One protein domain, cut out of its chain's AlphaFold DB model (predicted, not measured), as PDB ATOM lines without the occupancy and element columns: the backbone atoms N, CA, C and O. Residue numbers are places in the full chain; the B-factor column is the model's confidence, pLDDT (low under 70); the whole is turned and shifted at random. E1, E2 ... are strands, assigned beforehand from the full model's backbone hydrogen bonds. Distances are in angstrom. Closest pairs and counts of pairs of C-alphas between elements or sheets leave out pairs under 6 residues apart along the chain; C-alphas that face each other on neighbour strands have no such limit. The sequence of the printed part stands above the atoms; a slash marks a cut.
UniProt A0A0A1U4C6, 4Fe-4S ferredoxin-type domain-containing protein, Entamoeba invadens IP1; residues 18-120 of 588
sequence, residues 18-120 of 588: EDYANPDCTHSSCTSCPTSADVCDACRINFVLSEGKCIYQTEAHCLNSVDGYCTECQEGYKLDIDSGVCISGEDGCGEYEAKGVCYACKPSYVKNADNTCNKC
ATOM      1  N   GLU A  18     -16.625  11.005   0.543       65.62
ATOM      2  CA  GLU A  18     -17.597  10.117  -0.079       65.62
ATOM      3  C   GLU A  18     -16.900   9.125  -1.030       65.62
ATOM      4  O   GLU A  18     -16.360   9.531  -2.060       65.62
ATOM      5  N   ASP A  19     -16.899   7.838  -0.673       87.25
ATOM      6  CA  ASP A  19     -16.203   6.758  -1.390       87.25
ATOM      7  C   ASP A  19     -17.032   6.209  -2.567       87.25
ATOM      8  O   ASP A  19     -17.380   5.029  -2.651       87.25
ATOM      9  N   TYR A  20     -17.436   7.107  -3.463       93.19
ATOM     10  CA  TYR A  20     -18.246   6.751  -4.626       93.19
ATOM     11  C   TYR A  20     -17.387   6.519  -5.863       93.19
ATOM     12  O   TYR A  20     -16.392   7.213  -6.088       93.19
ATOM     13  N   ALA A  21     -17.838   5.600  -6.721       95.44
ATOM     14  CA  ALA A  21     -17.247   5.417  -8.039       95.44
ATOM     15  C   ALA A  21     -17.308   6.722  -8.844       95.44
ATOM     16  O   ALA A  21     -18.293   7.467  -8.795       95.44
ATOM     17  N   ASN A  22     -16.266   6.999  -9.616       95.88
ATOM     18  CA  ASN A  22     -16.248   8.157 -10.492       95.88
ATOM     19  C   ASN A  22     -16.879   7.798 -11.851       95.88
ATOM     20  O   ASN A  22     -16.375   6.903 -12.533       95.88
ATOM     21  N   PRO A  23     -17.969   8.476 -12.272       95.75
ATOM     22  CA  PRO A  23     -18.663   8.144 -13.513       95.75
ATOM     23  C   PRO A  23     -17.810   8.404 -14.765       95.75
ATOM     24  O   PRO A  23     -18.087   7.815 -15.811       95.75
ATOM     25  N   ASP A  24     -16.772   9.238 -14.682       95.81
ATOM     26  CA  ASP A  24     -15.868   9.521 -15.802       95.81
ATOM     27  C   ASP A  24     -14.871   8.385 -16.070       95.81
ATOM     28  O   ASP A  24     -14.284   8.323 -17.151       95.81
ATOM     29  N   CYS A  25     -14.706   7.458 -15.124       96.50
ATOM     30  CA  CYS A  25     -13.819   6.312 -15.283       96.50
ATOM     31  C   CYS A  25     -14.524   5.157 -16.007       96.50
ATOM     32  O   CYS A  25     -15.756   5.042 -16.007       96.50
ATOM     33  N   THR A  26     -13.749   4.289 -16.658       95.50
ATOM     34  CA  THR A  26     -14.279   3.082 -17.312       95.50
ATOM     35  C   THR A  26     -14.526   1.941 -16.336       95.50
ATOM     36  O   THR A  26     -15.396   1.120 -16.613       95.50
ATOM     37  N   HIS A  27     -13.856   1.945 -15.181       95.12
ATOM     38  CA  HIS A  27     -14.045   0.979 -14.100       95.12
ATOM     39  C   HIS A  27     -14.695   1.633 -12.877       95.12
ATOM     40  O   HIS A  27     -14.328   2.739 -12.471       95.12
ATOM     41  N   SER A  28     -15.650   0.932 -12.267       95.25
ATOM     42  CA  SER A  28     -16.403   1.424 -11.109       95.25
ATOM     43  C   SER A  28     -15.644   1.308  -9.780       95.25
ATOM     44  O   SER A  28     -16.041   1.899  -8.776       95.25
ATOM     45  N   SER A  29     -14.520   0.592  -9.769       95.81
ATOM     46  CA  SER A  29     -13.599   0.484  -8.633       95.81
ATOM     47  C   SER A  29     -12.762   1.750  -8.393       95.81
ATOM     48  O   SER A  29     -12.063   1.846  -7.384       95.81
ATOM     49  N   CYS A  30     -12.841   2.741  -9.286       96.56
ATOM     50  CA  CYS A  30     -11.991   3.927  -9.266       96.56
ATOM     51  C   CYS A  30     -12.728   5.167  -8.751       96.56
ATOM     52  O   CYS A  30     -13.851   5.465  -9.163       96.56
ATOM     53  N   THR A  31     -12.064   5.933  -7.884       95.75
ATOM     54  CA  THR A  31     -12.563   7.221  -7.364       95.75
ATOM     55  C   THR A  31     -12.013   8.412  -8.156       95.75
ATOM     56  O   THR A  31     -12.612   9.489  -8.171       95.75
ATOM     57  N   SER A  32     -10.903   8.239  -8.889       94.94
ATOM     58  CA  SER A  32     -10.381   9.249  -9.820       94.94
ATOM     59  C   SER A  32      -9.570   8.648 -10.977       94.94
ATOM     60  O   SER A  32      -8.885   7.642 -10.801       94.94
ATOM     61  N   CYS A  33      -9.647   9.284 -12.151       95.62
ATOM     62  CA  CYS A  33      -8.946   8.894 -13.386       95.62
ATOM     63  C   CYS A  33      -8.562  10.129 -14.240       95.62
ATOM     64  O   CYS A  33      -9.038  10.307 -15.363       95.62
ATOM     65  N   PRO A  34      -7.731  11.050 -13.718       91.81
ATOM     66  CA  PRO A  34      -7.459  12.337 -14.363       91.81
ATOM     67  C   PRO A  34      -6.627  12.225 -15.649       91.81
ATOM     68  O   PRO A  34      -6.689  13.124 -16.488       91.81
ATOM     69  N   THR A  35      -5.840  11.155 -15.815       91.62
ATOM     70  CA  THR A  35      -4.960  10.981 -16.984       91.62
ATOM     71  C   THR A  35      -5.715  10.424 -18.192       91.62
ATOM     72  O   THR A  35      -5.542  10.893 -19.317       91.62
ATOM     73  N   SER A  36      -6.560   9.420 -17.968       95.31
ATOM     74  CA  SER A  36      -7.426   8.802 -18.973       95.31
ATOM     75  C   SER A  36      -8.508   7.999 -18.268       95.31
ATOM     76  O   SER A  36      -8.226   7.442 -17.212       95.31
ATOM     77  N   ALA A  37      -9.679   7.840 -18.886       94.06
ATOM     78  CA  ALA A  37     -10.789   7.085 -18.300       94.06
ATOM     79  C   ALA A  37     -10.423   5.632 -17.908       94.06
ATOM     80  O   ALA A  37     -11.041   5.091 -16.996       94.06
ATOM     81  N   ASP A  38      -9.406   5.037 -18.548       95.75
ATOM     82  CA  ASP A  38      -8.928   3.661 -18.319       95.75
ATOM     83  C   ASP A  38      -7.818   3.514 -17.263       95.75
ATOM     84  O   ASP A  38      -7.397   2.394 -16.980       95.75
ATOM     85  N   VAL A  39      -7.300   4.618 -16.715       96.12
ATOM     86  CA  VAL A  39      -6.197   4.598 -15.740       96.12
ATOM     87  C   VAL A  39      -6.654   5.281 -14.467       96.12
ATOM     88  O   VAL A  39      -6.995   6.465 -14.471       96.12
ATOM     89  N   CYS A  40      -6.648   4.522 -13.382       95.81
ATOM     90  CA  CYS A  40      -7.087   4.968 -12.078       95.81
ATOM     91  C   CYS A  40      -5.911   5.532 -11.283       95.81
ATOM     92  O   CYS A  40      -4.838   4.935 -11.237       95.81
ATOM     93  N   ASP A  41      -6.141   6.673 -10.640       94.62
ATOM     94  CA  ASP A  41      -5.167   7.328  -9.759       94.62
ATOM     95  C   ASP A  41      -5.506   7.095  -8.281       94.62
ATOM     96  O   ASP A  41      -4.639   7.187  -7.414       94.62
ATOM     97  N   ALA A  42      -6.774   6.794  -7.992       93.88
ATOM     98  CA  ALA A  42      -7.244   6.428  -6.668       93.88
ATOM     99  C   ALA A  42      -8.348   5.374  -6.778       93.88
ATOM    100  O   ALA A  42      -9.185   5.415  -7.691       93.88
ATOM    101  N   CYS A  43      -8.334   4.443  -5.831       95.19
ATOM    102  CA  CYS A  43      -9.285   3.347  -5.744       95.19
ATOM    103  C   CYS A  43     -10.311   3.599  -4.646       95.19
ATOM    104  O   CYS A  43     -10.088   4.420  -3.752       95.19
ATOM    105  N   ARG A  44     -11.441   2.900  -4.742       93.38
ATOM    106  CA  ARG A  44     -12.419   2.822  -3.656       93.38
ATOM    107  C   ARG A  44     -11.842   2.063  -2.456       93.38
ATOM    108  O   ARG A  44     -10.819   1.384  -2.588       93.38
ATOM    109  N   ILE A  45     -12.486   2.175  -1.295       90.19
ATOM    110  CA  ILE A  45     -12.151   1.358  -0.119       90.19
ATOM    111  C   ILE A  45     -12.209  -0.127  -0.510       90.19
ATOM    112  O   ILE A  45     -12.988  -0.504  -1.379       90.19
ATOM    113  N   ASN A  46     -11.342  -0.952   0.087       91.38
ATOM    114  CA  ASN A  46     -11.183  -2.382  -0.208       91.38
ATOM    115  C   ASN A  46     -10.610  -2.718  -1.596       91.38
ATOM    116  O   ASN A  46     -10.558  -3.891  -1.973       91.38
ATOM    117  N   PHE A  47     -10.127  -1.730  -2.350       94.44
ATOM    118  CA  PHE A  47      -9.380  -1.947  -3.586       94.44
ATOM    119  C   PHE A  47      -7.938  -1.456  -3.451       94.44
ATOM    120  O   PHE A  47      -7.652  -0.448  -2.808       94.44
ATOM    121  N   VAL A  48      -7.025  -2.159  -4.113       95.12
ATOM    122  CA  VAL A  48      -5.594  -1.867  -4.171       95.12
ATOM    123  C   VAL A  48      -5.240  -1.399  -5.581       95.12
ATOM    124  O   VAL A  48      -5.590  -2.045  -6.568       95.12
ATOM    125  N   LEU A  49      -4.544  -0.267  -5.682       95.38
ATOM    126  CA  LEU A  49      -4.073   0.294  -6.940       95.38
ATOM    127  C   LEU A  49      -2.833  -0.467  -7.421       95.38
ATOM    128  O   LEU A  49      -1.792  -0.428  -6.773       95.38
ATOM    129  N   SER A  50      -2.921  -1.104  -8.588       95.31
ATOM    130  CA  SER A  50      -1.809  -1.805  -9.229       95.31
ATOM    131  C   SER A  50      -1.790  -1.538 -10.731       95.31
ATOM    132  O   SER A  50      -2.785  -1.745 -11.423       95.31
ATOM    133  N   GLU A  51      -0.664  -1.028 -11.239       93.81
ATOM    134  CA  GLU A  51      -0.466  -0.704 -12.664       93.81
ATOM    135  C   GLU A  51      -1.588   0.169 -13.275       93.81
ATOM    136  O   GLU A  51      -1.975   0.004 -14.433       93.81
ATOM    137  N   GLY A  52      -2.132   1.107 -12.489       94.00
ATOM    138  CA  GLY A  52      -3.225   1.987 -12.919       94.00
ATOM    139  C   GLY A  52      -4.613   1.337 -12.912       94.00
ATOM    140  O   GLY A  52      -5.553   1.918 -13.450       94.00
ATOM    141  N   LYS A  53      -4.763   0.148 -12.319       95.56
ATOM    142  CA  LYS A  53      -6.041  -0.551 -12.132       95.56
ATOM    143  C   LYS A  53      -6.310  -0.787 -10.655       95.56
ATOM    144  O   LYS A  53      -5.391  -1.039  -9.888       95.56
ATOM    145  N   CYS A  54      -7.575  -0.749 -10.267       96.12
ATOM    146  CA  CYS A  54      -7.996  -1.061  -8.908       96.12
ATOM    147  C   CYS A  54      -8.405  -2.534  -8.825       96.12
ATOM    148  O   CYS A  54      -9.390  -2.937  -9.440       96.12
ATOM    149  N   ILE A  55      -7.626  -3.328  -8.092       95.12
ATOM    150  CA  ILE A  55      -7.836  -4.765  -7.868       95.12
ATOM    151  C   ILE A  55      -8.481  -4.938  -6.497       95.12
ATOM    152  O   ILE A  55      -8.071  -4.281  -5.543       95.12
ATOM    153  N   TYR A  56      -9.485  -5.800  -6.370       93.94
ATOM    154  CA  TYR A  56     -10.125  -6.013  -5.075       93.94
ATOM    155  C   TYR A  56      -9.137  -6.630  -4.067       93.94
ATOM    156  O   TYR A  56      -8.335  -7.496  -4.422       93.94
ATOM    157  N   GLN A  57      -9.166  -6.192  -2.806       93.94
ATOM    158  CA  GLN A  57      -8.119  -6.507  -1.828       93.94
ATOM    159  C   GLN A  57      -7.893  -8.011  -1.631       93.94
ATOM    160  O   GLN A  57      -6.746  -8.436  -1.525       93.94
ATOM    161  N   THR A  58      -8.940  -8.844  -1.672       89.44
ATOM    162  CA  THR A  58      -8.770 -10.300  -1.520       89.44
ATOM    163  C   THR A  58      -8.058 -10.937  -2.714       89.44
ATOM    164  O   THR A  58      -7.244 -11.835  -2.504       89.44
ATOM    165  N   GLU A  59      -8.289 -10.445  -3.937       92.50
ATOM    166  CA  GLU A  59      -7.545 -10.854  -5.140       92.50
ATOM    167  C   GLU A  59      -6.090 -10.375  -5.085       92.50
ATOM    168  O   GLU A  59      -5.186 -11.067  -5.547       92.50
ATOM    169  N   ALA A  60      -5.851  -9.218  -4.464       94.56
ATOM    170  CA  ALA A  60      -4.518  -8.685  -4.198       94.56
ATOM    171  C   ALA A  60      -3.830  -9.326  -2.975       94.56
ATOM    172  O   ALA A  60      -2.776  -8.841  -2.561       94.56
ATOM    173  N   HIS A  61      -4.421 -10.370  -2.374       95.56
ATOM    174  CA  HIS A  61      -3.968 -11.016  -1.133       95.56
ATOM    175  C   HIS A  61      -3.730 -10.045   0.030       95.56
ATOM    176  O   HIS A  61      -2.863 -10.243   0.884       95.56
ATOM    177  N   CYS A  62      -4.535  -8.995   0.056       95.25
ATOM    178  CA  CYS A  62      -4.501  -7.915   1.010       95.25
ATOM    179  C   CYS A  62      -5.640  -8.078   2.025       95.25
ATOM    180  O   CYS A  62      -6.784  -8.345   1.650       95.25
ATOM    181  N   LEU A  63      -5.314  -7.975   3.313       91.88
ATOM    182  CA  LEU A  63      -6.270  -8.011   4.422       91.88
ATOM    183  C   LEU A  63      -6.883  -6.635   4.675       91.88
ATOM    184  O   LEU A  63      -8.087  -6.546   4.880       91.88
ATOM    185  N   ASN A  64      -6.061  -5.586   4.628       90.88
ATOM    186  CA  ASN A  64      -6.480  -4.210   4.870       90.88
ATOM    187  C   ASN A  64      -5.872  -3.281   3.826       90.88
ATOM    188  O   ASN A  64      -4.675  -3.362   3.542       90.88
ATOM    189  N   SER A  65      -6.683  -2.367   3.292       91.50
ATOM    190  CA  SER A  65      -6.237  -1.344   2.348       91.50
ATOM    191  C   SER A  65      -6.657   0.056   2.791       91.50
ATOM    192  O   SER A  65      -7.763   0.272   3.286       91.50
ATOM    193  N   VAL A  66      -5.757   1.025   2.620       88.06
ATOM    194  CA  VAL A  66      -5.993   2.439   2.936       88.06
ATOM    195  C   VAL A  66      -5.531   3.282   1.757       88.06
ATOM    196  O   VAL A  66      -4.404   3.133   1.288       88.06
ATOM    197  N   ASP A  67      -6.405   4.163   1.268       86.81
ATOM    198  CA  ASP A  67      -6.140   5.062   0.135       86.81
ATOM    199  C   ASP A  67      -5.624   4.336  -1.128       86.81
ATOM    200  O   ASP A  67      -4.793   4.861  -1.869       86.81
ATOM    201  N   GLY A  68      -6.098   3.111  -1.373       89.00
ATOM    202  CA  GLY A  68      -5.669   2.297  -2.512       89.00
ATOM    203  C   GLY A  68      -4.353   1.540  -2.308       89.00
ATOM    204  O   GLY A  68      -3.871   0.920  -3.250       89.00
ATOM    205  N   TYR A  69      -3.756   1.564  -1.116       91.25
ATOM    206  CA  TYR A  69      -2.535   0.815  -0.809       91.25
ATOM    207  C   TYR A  69      -2.834  -0.319   0.150       91.25
ATOM    208  O   TYR A  69      -3.566  -0.133   1.122       91.25
ATOM    209  N   CYS A  70      -2.223  -1.475  -0.084       94.88
ATOM    210  CA  CYS A  70      -2.294  -2.552   0.882       94.88
ATOM    211  C   CYS A  70      -1.460  -2.226   2.130       94.88
ATOM    212  O   CYS A  70      -0.263  -1.949   2.026       94.88
ATOM    213  N   THR A  71      -2.087  -2.264   3.305       95.00
ATOM    214  CA  THR A  71      -1.444  -2.018   4.604       95.00
ATOM    215  C   THR A  71      -1.209  -3.297   5.397       95.00
ATOM    216  O   THR A  71      -0.427  -3.280   6.337       95.00
ATOM    217  N   GLU A  72      -1.835  -4.411   5.019       95.31
ATOM    218  CA  GLU A  72      -1.636  -5.715   5.654       95.31
ATOM    219  C   GLU A  72      -1.837  -6.834   4.628       95.31
ATOM    220  O   GLU A  72      -2.859  -6.878   3.947       95.31
ATOM    221  N   CYS A  73      -0.880  -7.757   4.525       95.94
ATOM    222  CA  CYS A  73      -0.962  -8.896   3.609       95.94
ATOM    223  C   CYS A  73      -1.463 -10.157   4.315       95.94
ATOM    224  O   CYS A  73      -1.120 -10.412   5.470       95.94
ATOM    225  N   GLN A  74      -2.186 -11.005   3.579       93.75
ATOM    226  CA  GLN A  74      -2.598 -12.331   4.043       93.75
ATOM    227  C   GLN A  74      -1.394 -13.190   4.482       93.75
ATOM    228  O   GLN A  74      -0.246 -12.986   4.067       93.75
ATOM    229  N   GLU A  75      -1.643 -14.187   5.333       90.69
ATOM    230  CA  GLU A  75      -0.606 -15.131   5.758       90.69
ATOM    231  C   GLU A  75       0.012 -15.862   4.549       90.69
ATOM    232  O   GLU A  75      -0.690 -16.282   3.633       90.69
ATOM    233  N   GLY A  76       1.346 -15.976   4.520       92.50
ATOM    234  CA  GLY A  76       2.090 -16.507   3.370       92.50
ATOM    235  C   GLY A  76       2.314 -15.522   2.209       92.50
ATOM    236  O   GLY A  76       2.908 -15.916   1.199       92.50
ATOM    237  N   TYR A  77       1.877 -14.265   2.349       95.81
ATOM    238  CA  TYR A  77       2.126 -13.183   1.395       95.81
ATOM    239  C   TYR A  77       2.902 -12.020   2.034       95.81
ATOM    240  O   TYR A  77       2.888 -11.821   3.258       95.81
ATOM    241  N   LYS A  78       3.569 -11.246   1.173       95.31
ATOM    242  CA  LYS A  78       4.317 -10.024   1.495       95.31
ATOM    243  C   LYS A  78       4.013  -8.925   0.482       95.31
ATOM    244  O   LYS A  78       3.678  -9.232  -0.661       95.31
ATOM    245  N   LEU A  79       4.177  -7.669   0.877       95.94
ATOM    246  CA  LEU A  79       3.913  -6.539  -0.006       95.94
ATOM    247  C   LEU A  79       5.008  -6.422  -1.074       95.94
ATOM    248  O   LEU A  79       6.198  -6.361  -0.760       95.94
ATOM    249  N   ASP A  80       4.613  -6.365  -2.340       95.56
ATOM    250  CA  ASP A  80       5.490  -5.943  -3.423       95.56
ATOM    251  C   ASP A  80       5.406  -4.423  -3.578       95.56
ATOM    252  O   ASP A  80       4.399  -3.879  -4.023       95.56
ATOM    253  N   ILE A  81       6.468  -3.727  -3.170       90.88
ATOM    254  CA  ILE A  81       6.503  -2.258  -3.100       90.88
ATOM    255  C   ILE A  81       6.268  -1.621  -4.477       90.88
ATOM    256  O   ILE A  81       5.666  -0.552  -4.555       90.88
ATOM    257  N   ASP A  82       6.730  -2.270  -5.550       91.62
ATOM    258  CA  ASP A  82       6.649  -1.722  -6.904       91.62
ATOM    259  C   ASP A  82       5.216  -1.769  -7.458       91.62
ATOM    260  O   ASP A  82       4.779  -0.830  -8.125       91.62
ATOM    261  N   SER A  83       4.479  -2.845  -7.173       91.81
ATOM    262  CA  SER A  83       3.122  -3.062  -7.687       91.81
ATOM    263  C   SER A  83       2.017  -2.692  -6.695       91.81
ATOM    264  O   SER A  83       0.859  -2.587  -7.101       91.81
ATOM    265  N   GLY A  84       2.351  -2.514  -5.413       91.31
ATOM    266  CA  GLY A  84       1.409  -2.209  -4.335       91.31
ATOM    267  C   GLY A  84       0.549  -3.392  -3.877       91.31
ATOM    268  O   GLY A  84      -0.256  -3.216  -2.962       91.31
ATOM    269  N   VAL A  85       0.708  -4.578  -4.477       94.94
ATOM    270  CA  VAL A  85      -0.078  -5.787  -4.170       94.94
ATOM    271  C   VAL A  85       0.720  -6.793  -3.345       94.94
ATOM    272  O   VAL A  85       1.950  -6.761  -3.316       94.94
ATOM    273  N   CYS A  86       0.033  -7.717  -2.673       96.50
ATOM    274  CA  CYS A  86       0.701  -8.768  -1.920       96.50
ATOM    275  C   CYS A  86       1.021  -9.963  -2.826       96.50
ATOM    276  O   CYS A  86       0.151 -10.548  -3.468       96.50
ATOM    277  N   ILE A  87       2.291 -10.360  -2.846       96.06
ATOM    278  CA  ILE A  87       2.795 -11.509  -3.600       96.06
ATOM    279  C   ILE A  87       3.193 -12.636  -2.649       96.06
ATOM    280  O   ILE A  87       3.513 -12.402  -1.483       96.06
ATOM    281  N   SER A  88       3.188 -13.876  -3.140       96.31
ATOM    282  CA  SER A  88       3.552 -15.034  -2.317       96.31
ATOM    283  C   SER A  88       4.982 -14.907  -1.773       96.31
ATOM    284  O   SER A  88       5.935 -14.646  -2.515       96.31
ATOM    285  N   GLY A  89       5.131 -15.093  -0.463       92.94
ATOM    286  CA  GLY A  89       6.396 -14.992   0.253       92.94
ATOM    287  C   GLY A  89       6.215 -14.524   1.694       92.94
ATOM    288  O   GLY A  89       5.158 -14.051   2.089       92.94
ATOM    289  N   GLU A  90       7.280 -14.626   2.484       92.12
ATOM    290  CA  GLU A  90       7.324 -14.098   3.846       92.12
ATOM    291  C   GLU A  90       8.476 -13.104   3.963       92.12
ATOM    292  O   GLU A  90       9.624 -13.428   3.657       92.12
ATOM    293  N   ASP A  91       8.174 -11.893   4.414       94.12
ATOM    294  CA  ASP A  91       9.155 -10.901   4.865       94.12
ATOM    295  C   ASP A  91       9.037 -10.618   6.371       94.12
ATOM    296  O   ASP A  91       9.787  -9.808   6.910       94.12
ATOM    297  N   GLY A  92       8.104 -11.299   7.046       93.75
ATOM    298  CA  GLY A  92       7.824 -11.130   8.464       93.75
ATOM    299  C   GLY A  92       7.070  -9.854   8.817       93.75
ATOM    300  O   GLY A  92       6.853  -9.620  10.003       93.75
ATOM    301  N   CYS A  93       6.682  -9.030   7.844       96.00
ATOM    302  CA  CYS A  93       5.991  -7.783   8.114       96.00
ATOM    303  C   CYS A  93       4.484  -8.005   8.259       96.00
ATOM    304  O   CYS A  93       3.856  -8.596   7.381       96.00
ATOM    305  N   GLY A  94       3.923  -7.575   9.389       93.69
ATOM    306  CA  GLY A  94       2.488  -7.638   9.650       93.69
ATOM    307  C   GLY A  94       1.795  -6.461   8.990       93.69
ATOM    308  O   GLY A  94       0.940  -6.655   8.137       93.69
ATOM    309  N   GLU A  95       2.245  -5.250   9.312       95.00
ATOM    310  CA  GLU A  95       1.590  -4.021   8.882       95.00
ATOM    311  C   GLU A  95       2.585  -3.053   8.219       95.00
ATOM    312  O   GLU A  95       3.719  -2.855   8.684       95.00
ATOM    313  N   TYR A  96       2.142  -2.425   7.130       95.19
ATOM    314  CA  TYR A  96       2.931  -1.548   6.270       95.19
ATOM    315  C   TYR A  96       2.395  -0.117   6.285       95.19
ATOM    316  O   TYR A  96       1.191   0.128   6.229       95.19
ATOM    317  N   GLU A  97       3.310   0.849   6.320       92.31
ATOM    318  CA  GLU A  97       2.998   2.251   6.065       92.31
ATOM    319  C   GLU A  97       2.800   2.478   4.561       92.31
ATOM    320  O   GLU A  97       3.272   1.705   3.717       92.31
ATOM    321  N   ALA A  98       2.180   3.607   4.204       78.69
ATOM    322  CA  ALA A  98       2.164   4.073   2.823       78.69
ATOM    323  C   ALA A  98       3.607   4.121   2.279       78.69
ATOM    324  O   ALA A  98       4.459   4.797   2.861       78.69
ATOM    325  N   LYS A  99       3.853   3.443   1.142       81.50
ATOM    326  CA  LYS A  99       5.168   3.179   0.493       81.50
ATOM    327  C   LYS A  99       5.892   1.896   0.931       81.50
ATOM    328  O   LYS A  99       7.064   1.727   0.598       81.50
ATOM    329  N   GLY A 100       5.218   1.001   1.649       88.88
ATOM    330  CA  GLY A 100       5.699  -0.358   1.906       88.88
ATOM    331  C   GLY A 100       6.835  -0.465   2.920       88.88
ATOM    332  O   GLY A 100       7.566  -1.453   2.942       88.88
ATOM    333  N   VAL A 101       6.985   0.543   3.782       93.38
ATOM    334  CA  VAL A 101       7.861   0.446   4.952       93.38
ATOM    335  C   VAL A 101       7.140  -0.377   6.009       93.38
ATOM    336  O   VAL A 101       6.042  -0.014   6.424       93.38
ATOM    337  N   CYS A 102       7.764  -1.457   6.473       95.50
ATOM    338  CA  CYS A 102       7.191  -2.235   7.555       95.50
ATOM    339  C   CYS A 102       7.172  -1.421   8.850       95.50
ATOM    340  O   CYS A 102       8.235  -0.992   9.324       95.50
ATOM    341  N   TYR A 103       5.999  -1.216   9.451       93.69
ATOM    342  CA  TYR A 103       5.908  -0.536  10.742       93.69
ATOM    343  C   TYR A 103       5.712  -1.500  11.907       93.69
ATOM    344  O   TYR A 103       6.328  -1.262  12.949       93.69
ATOM    345  N   ALA A 104       4.992  -2.606  11.696       93.75
ATOM    346  CA  ALA A 104       4.800  -3.675  12.671       93.75
ATOM    347  C   ALA A 104       5.117  -5.044  12.054       93.75
ATOM    348  O   ALA A 104       4.696  -5.354  10.942       93.75
ATOM    349  N   CYS A 105       5.868  -5.879  12.772       94.88
ATOM    350  CA  CYS A 105       6.179  -7.238  12.331       94.88
ATOM    351  C   CYS A 105       5.077  -8.225  12.744       94.88
ATOM    352  O   CYS A 105       4.392  -8.013  13.741       94.88
ATOM    353  N   LYS A 106       4.940  -9.328  11.999       92.25
ATOM    354  CA  LYS A 106       4.080 -10.465  12.359       92.25
ATOM    355  C   LYS A 106       4.522 -11.058  13.711       92.25
ATOM    356  O   LYS A 106       5.701 -10.944  14.067       92.25
ATOM    357  N   PRO A 107       3.636 -11.763  14.438       89.25
ATOM    358  CA  PRO A 107       4.028 -12.502  15.635       89.25
ATOM    359  C   PRO A 107       5.249 -13.400  15.380       89.25
ATOM    360  O   PRO A 107       5.350 -14.049  14.339       89.25
ATOM    361  N   SER A 108       6.180 -13.462  16.337       89.62
ATOM    362  CA  SER A 108       7.492 -14.140  16.211       89.62
ATOM    363  C   SER A 108       8.531 -13.477  15.300       89.62
ATOM    364  O   SER A 108       9.573 -14.083  15.031       89.62
ATOM    365  N   TYR A 109       8.305 -12.239  14.862       93.69
ATOM    366  CA  TYR A 109       9.292 -11.448  14.132       93.69
ATOM    367  C   TYR A 109       9.647 -10.159  14.881       93.69
ATOM    368  O   TYR A 109       8.811  -9.563  15.554       93.69
ATOM    369  N   VAL A 110      10.898  -9.713  14.746       94.69
ATOM    370  CA  VAL A 110      11.400  -8.474  15.360       94.69
ATOM    371  C   VAL A 110      11.841  -7.482  14.300       94.69
ATOM    372  O   VAL A 110      12.495  -7.850  13.320       94.69
ATOM    373  N   LYS A 111      11.490  -6.212  14.508       94.75
ATOM    374  CA  LYS A 111      11.819  -5.130  13.584       94.75
ATOM    375  C   LYS A 111      13.284  -4.728  13.735       94.75
ATOM    376  O   LYS A 111      13.729  -4.317  14.805       94.75
ATOM    377  N   ASN A 112      14.030  -4.808  12.645       93.62
ATOM    378  CA  ASN A 112      15.402  -4.335  12.558       93.62
ATOM    379  C   ASN A 112      15.460  -2.816  12.337       93.62
ATOM    380  O   ASN A 112      14.488  -2.172  11.943       93.62
ATOM    381  N   ALA A 113      16.651  -2.240  12.519       93.06
ATOM    382  CA  ALA A 113      16.898  -0.815  12.289       93.06
ATOM    383  C   ALA A 113      16.692  -0.366  10.825       93.06
ATOM    384  O   ALA A 113      16.551   0.827  10.572       93.06
ATOM    385  N   ASP A 114      16.679  -1.298   9.869       93.69
ATOM    386  CA  ASP A 114      16.413  -1.054   8.447       93.69
ATOM    387  C   ASP A 114      14.930  -1.231   8.061       93.69
ATOM    388  O   ASP A 114      14.601  -1.201   6.878       93.69
ATOM    389  N   ASN A 115      14.033  -1.381   9.045       93.31
ATOM    390  CA  ASN A 115      12.608  -1.684   8.868       93.31
ATOM    391  C   ASN A 115      12.318  -3.042   8.203       93.31
ATOM    392  O   ASN A 115      11.228  -3.233   7.673       93.31
ATOM    393  N   THR A 116      13.251  -3.994   8.243       93.94
ATOM    394  CA  THR A 116      12.966  -5.399   7.910       93.94
ATOM    395  C   THR A 116      12.588  -6.189   9.161       93.94
ATOM    396  O   THR A 116      12.933  -5.795  10.276       93.94
ATOM    397  N   CYS A 117      11.889  -7.311   8.997       95.94
ATOM    398  CA  CYS A 117      11.484  -8.170  10.104       95.94
ATOM    399  C   CYS A 117      12.293  -9.474  10.099       95.94
ATOM    400  O   CYS A 117      12.288 -10.225   9.125       95.94
ATOM    401  N   ASN A 118      12.985  -9.769  11.200       95.00
ATOM    402  CA  ASN A 118      13.731 -11.017  11.369       95.00
ATOM    403  C   ASN A 118      12.928 -12.022  12.188       95.00
ATOM    404  O   ASN A 118      12.440 -11.695  13.267       95.00
ATOM    405  N   LYS A 119      12.845 -13.264  11.702       94.69
ATOM    406  CA  LYS A 119      12.179 -14.355  12.419       94.69
ATOM    407  C   LYS A 119      12.984 -14.745  13.654       94.69
ATOM    408  O   LYS A 119      14.147 -15.138  13.538       94.69
ATOM    409  N   CYS A 120      12.358 -14.686  14.819       94.81
ATOM    410  CA  CYS A 120      12.914 -15.233  16.045       94.81
ATOM    411  C   CYS A 120      12.644 -16.738  16.139       94.81
ATOM    412  O   CYS A 120      11.744 -17.280  15.493       94.81
TER     413      CYS A 120
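AT A GLANCE: This is residues 18 to 120 of the 588 residues of the protein "4Fe-4S ferredoxin-type domain-containing protein" of Entamoeba invadens IP1 (UniProt A0A0A1U4C6). With little regular structure, this is a rod of five small hairpins strung along its length, E2-E3, E4-E5, E6-E7, E8-E9 and E10-E11, with E1 among loops at one end. The 103 printed residues hold eleven named strands, E1 to E11 in order, and no named helix; the class is all strand, with 41 residues in strands, under half. It is compact, radius of gyration of the C-alphas 14.6 A, spanning 49 by 23 by 22 A.

HOW THE PARTS SIT: E1, residues 30 to 32, pairs with no named strand. Antiparallel hairpins follow, with N and O within hydrogen-bond range: E2, 47 to 50, and E3, 53 to 56, N 48 and O 55, 2.8 A; E4, 62 to 66, and E5, 69 to 73, N 63 and O 72, 2.8 A; E6, 77 to 79, and E7, 86 to 88, N 78 and O 87, 2.9 A; E8, 93 to 96, and E9, 102 to 105, N 94 and O 104, 2.8 A; E10, 109 to 111, and E11, 117 to 119, N 110 and O 118, 2.9 A. The closest C-alphas of E5 and E8, Thr 71 and Tyr 96, are 4.7 A apart.

IN THESE COORDINATES: E1 begins at C-alpha 30 (-11.991, 3.927, -9.266). E4 measures 10.6 A, E5 10.8 A. E11 ends at C-alpha 119 (12.179, -14.355, 12.419).

THE WHOLE: The farthest C-alphas, Asp 24 and Cys 120, are 49.6 A apart. The printed part has no cut. The E1 to E2 link is long. Residue 18 is under pLDDT 70.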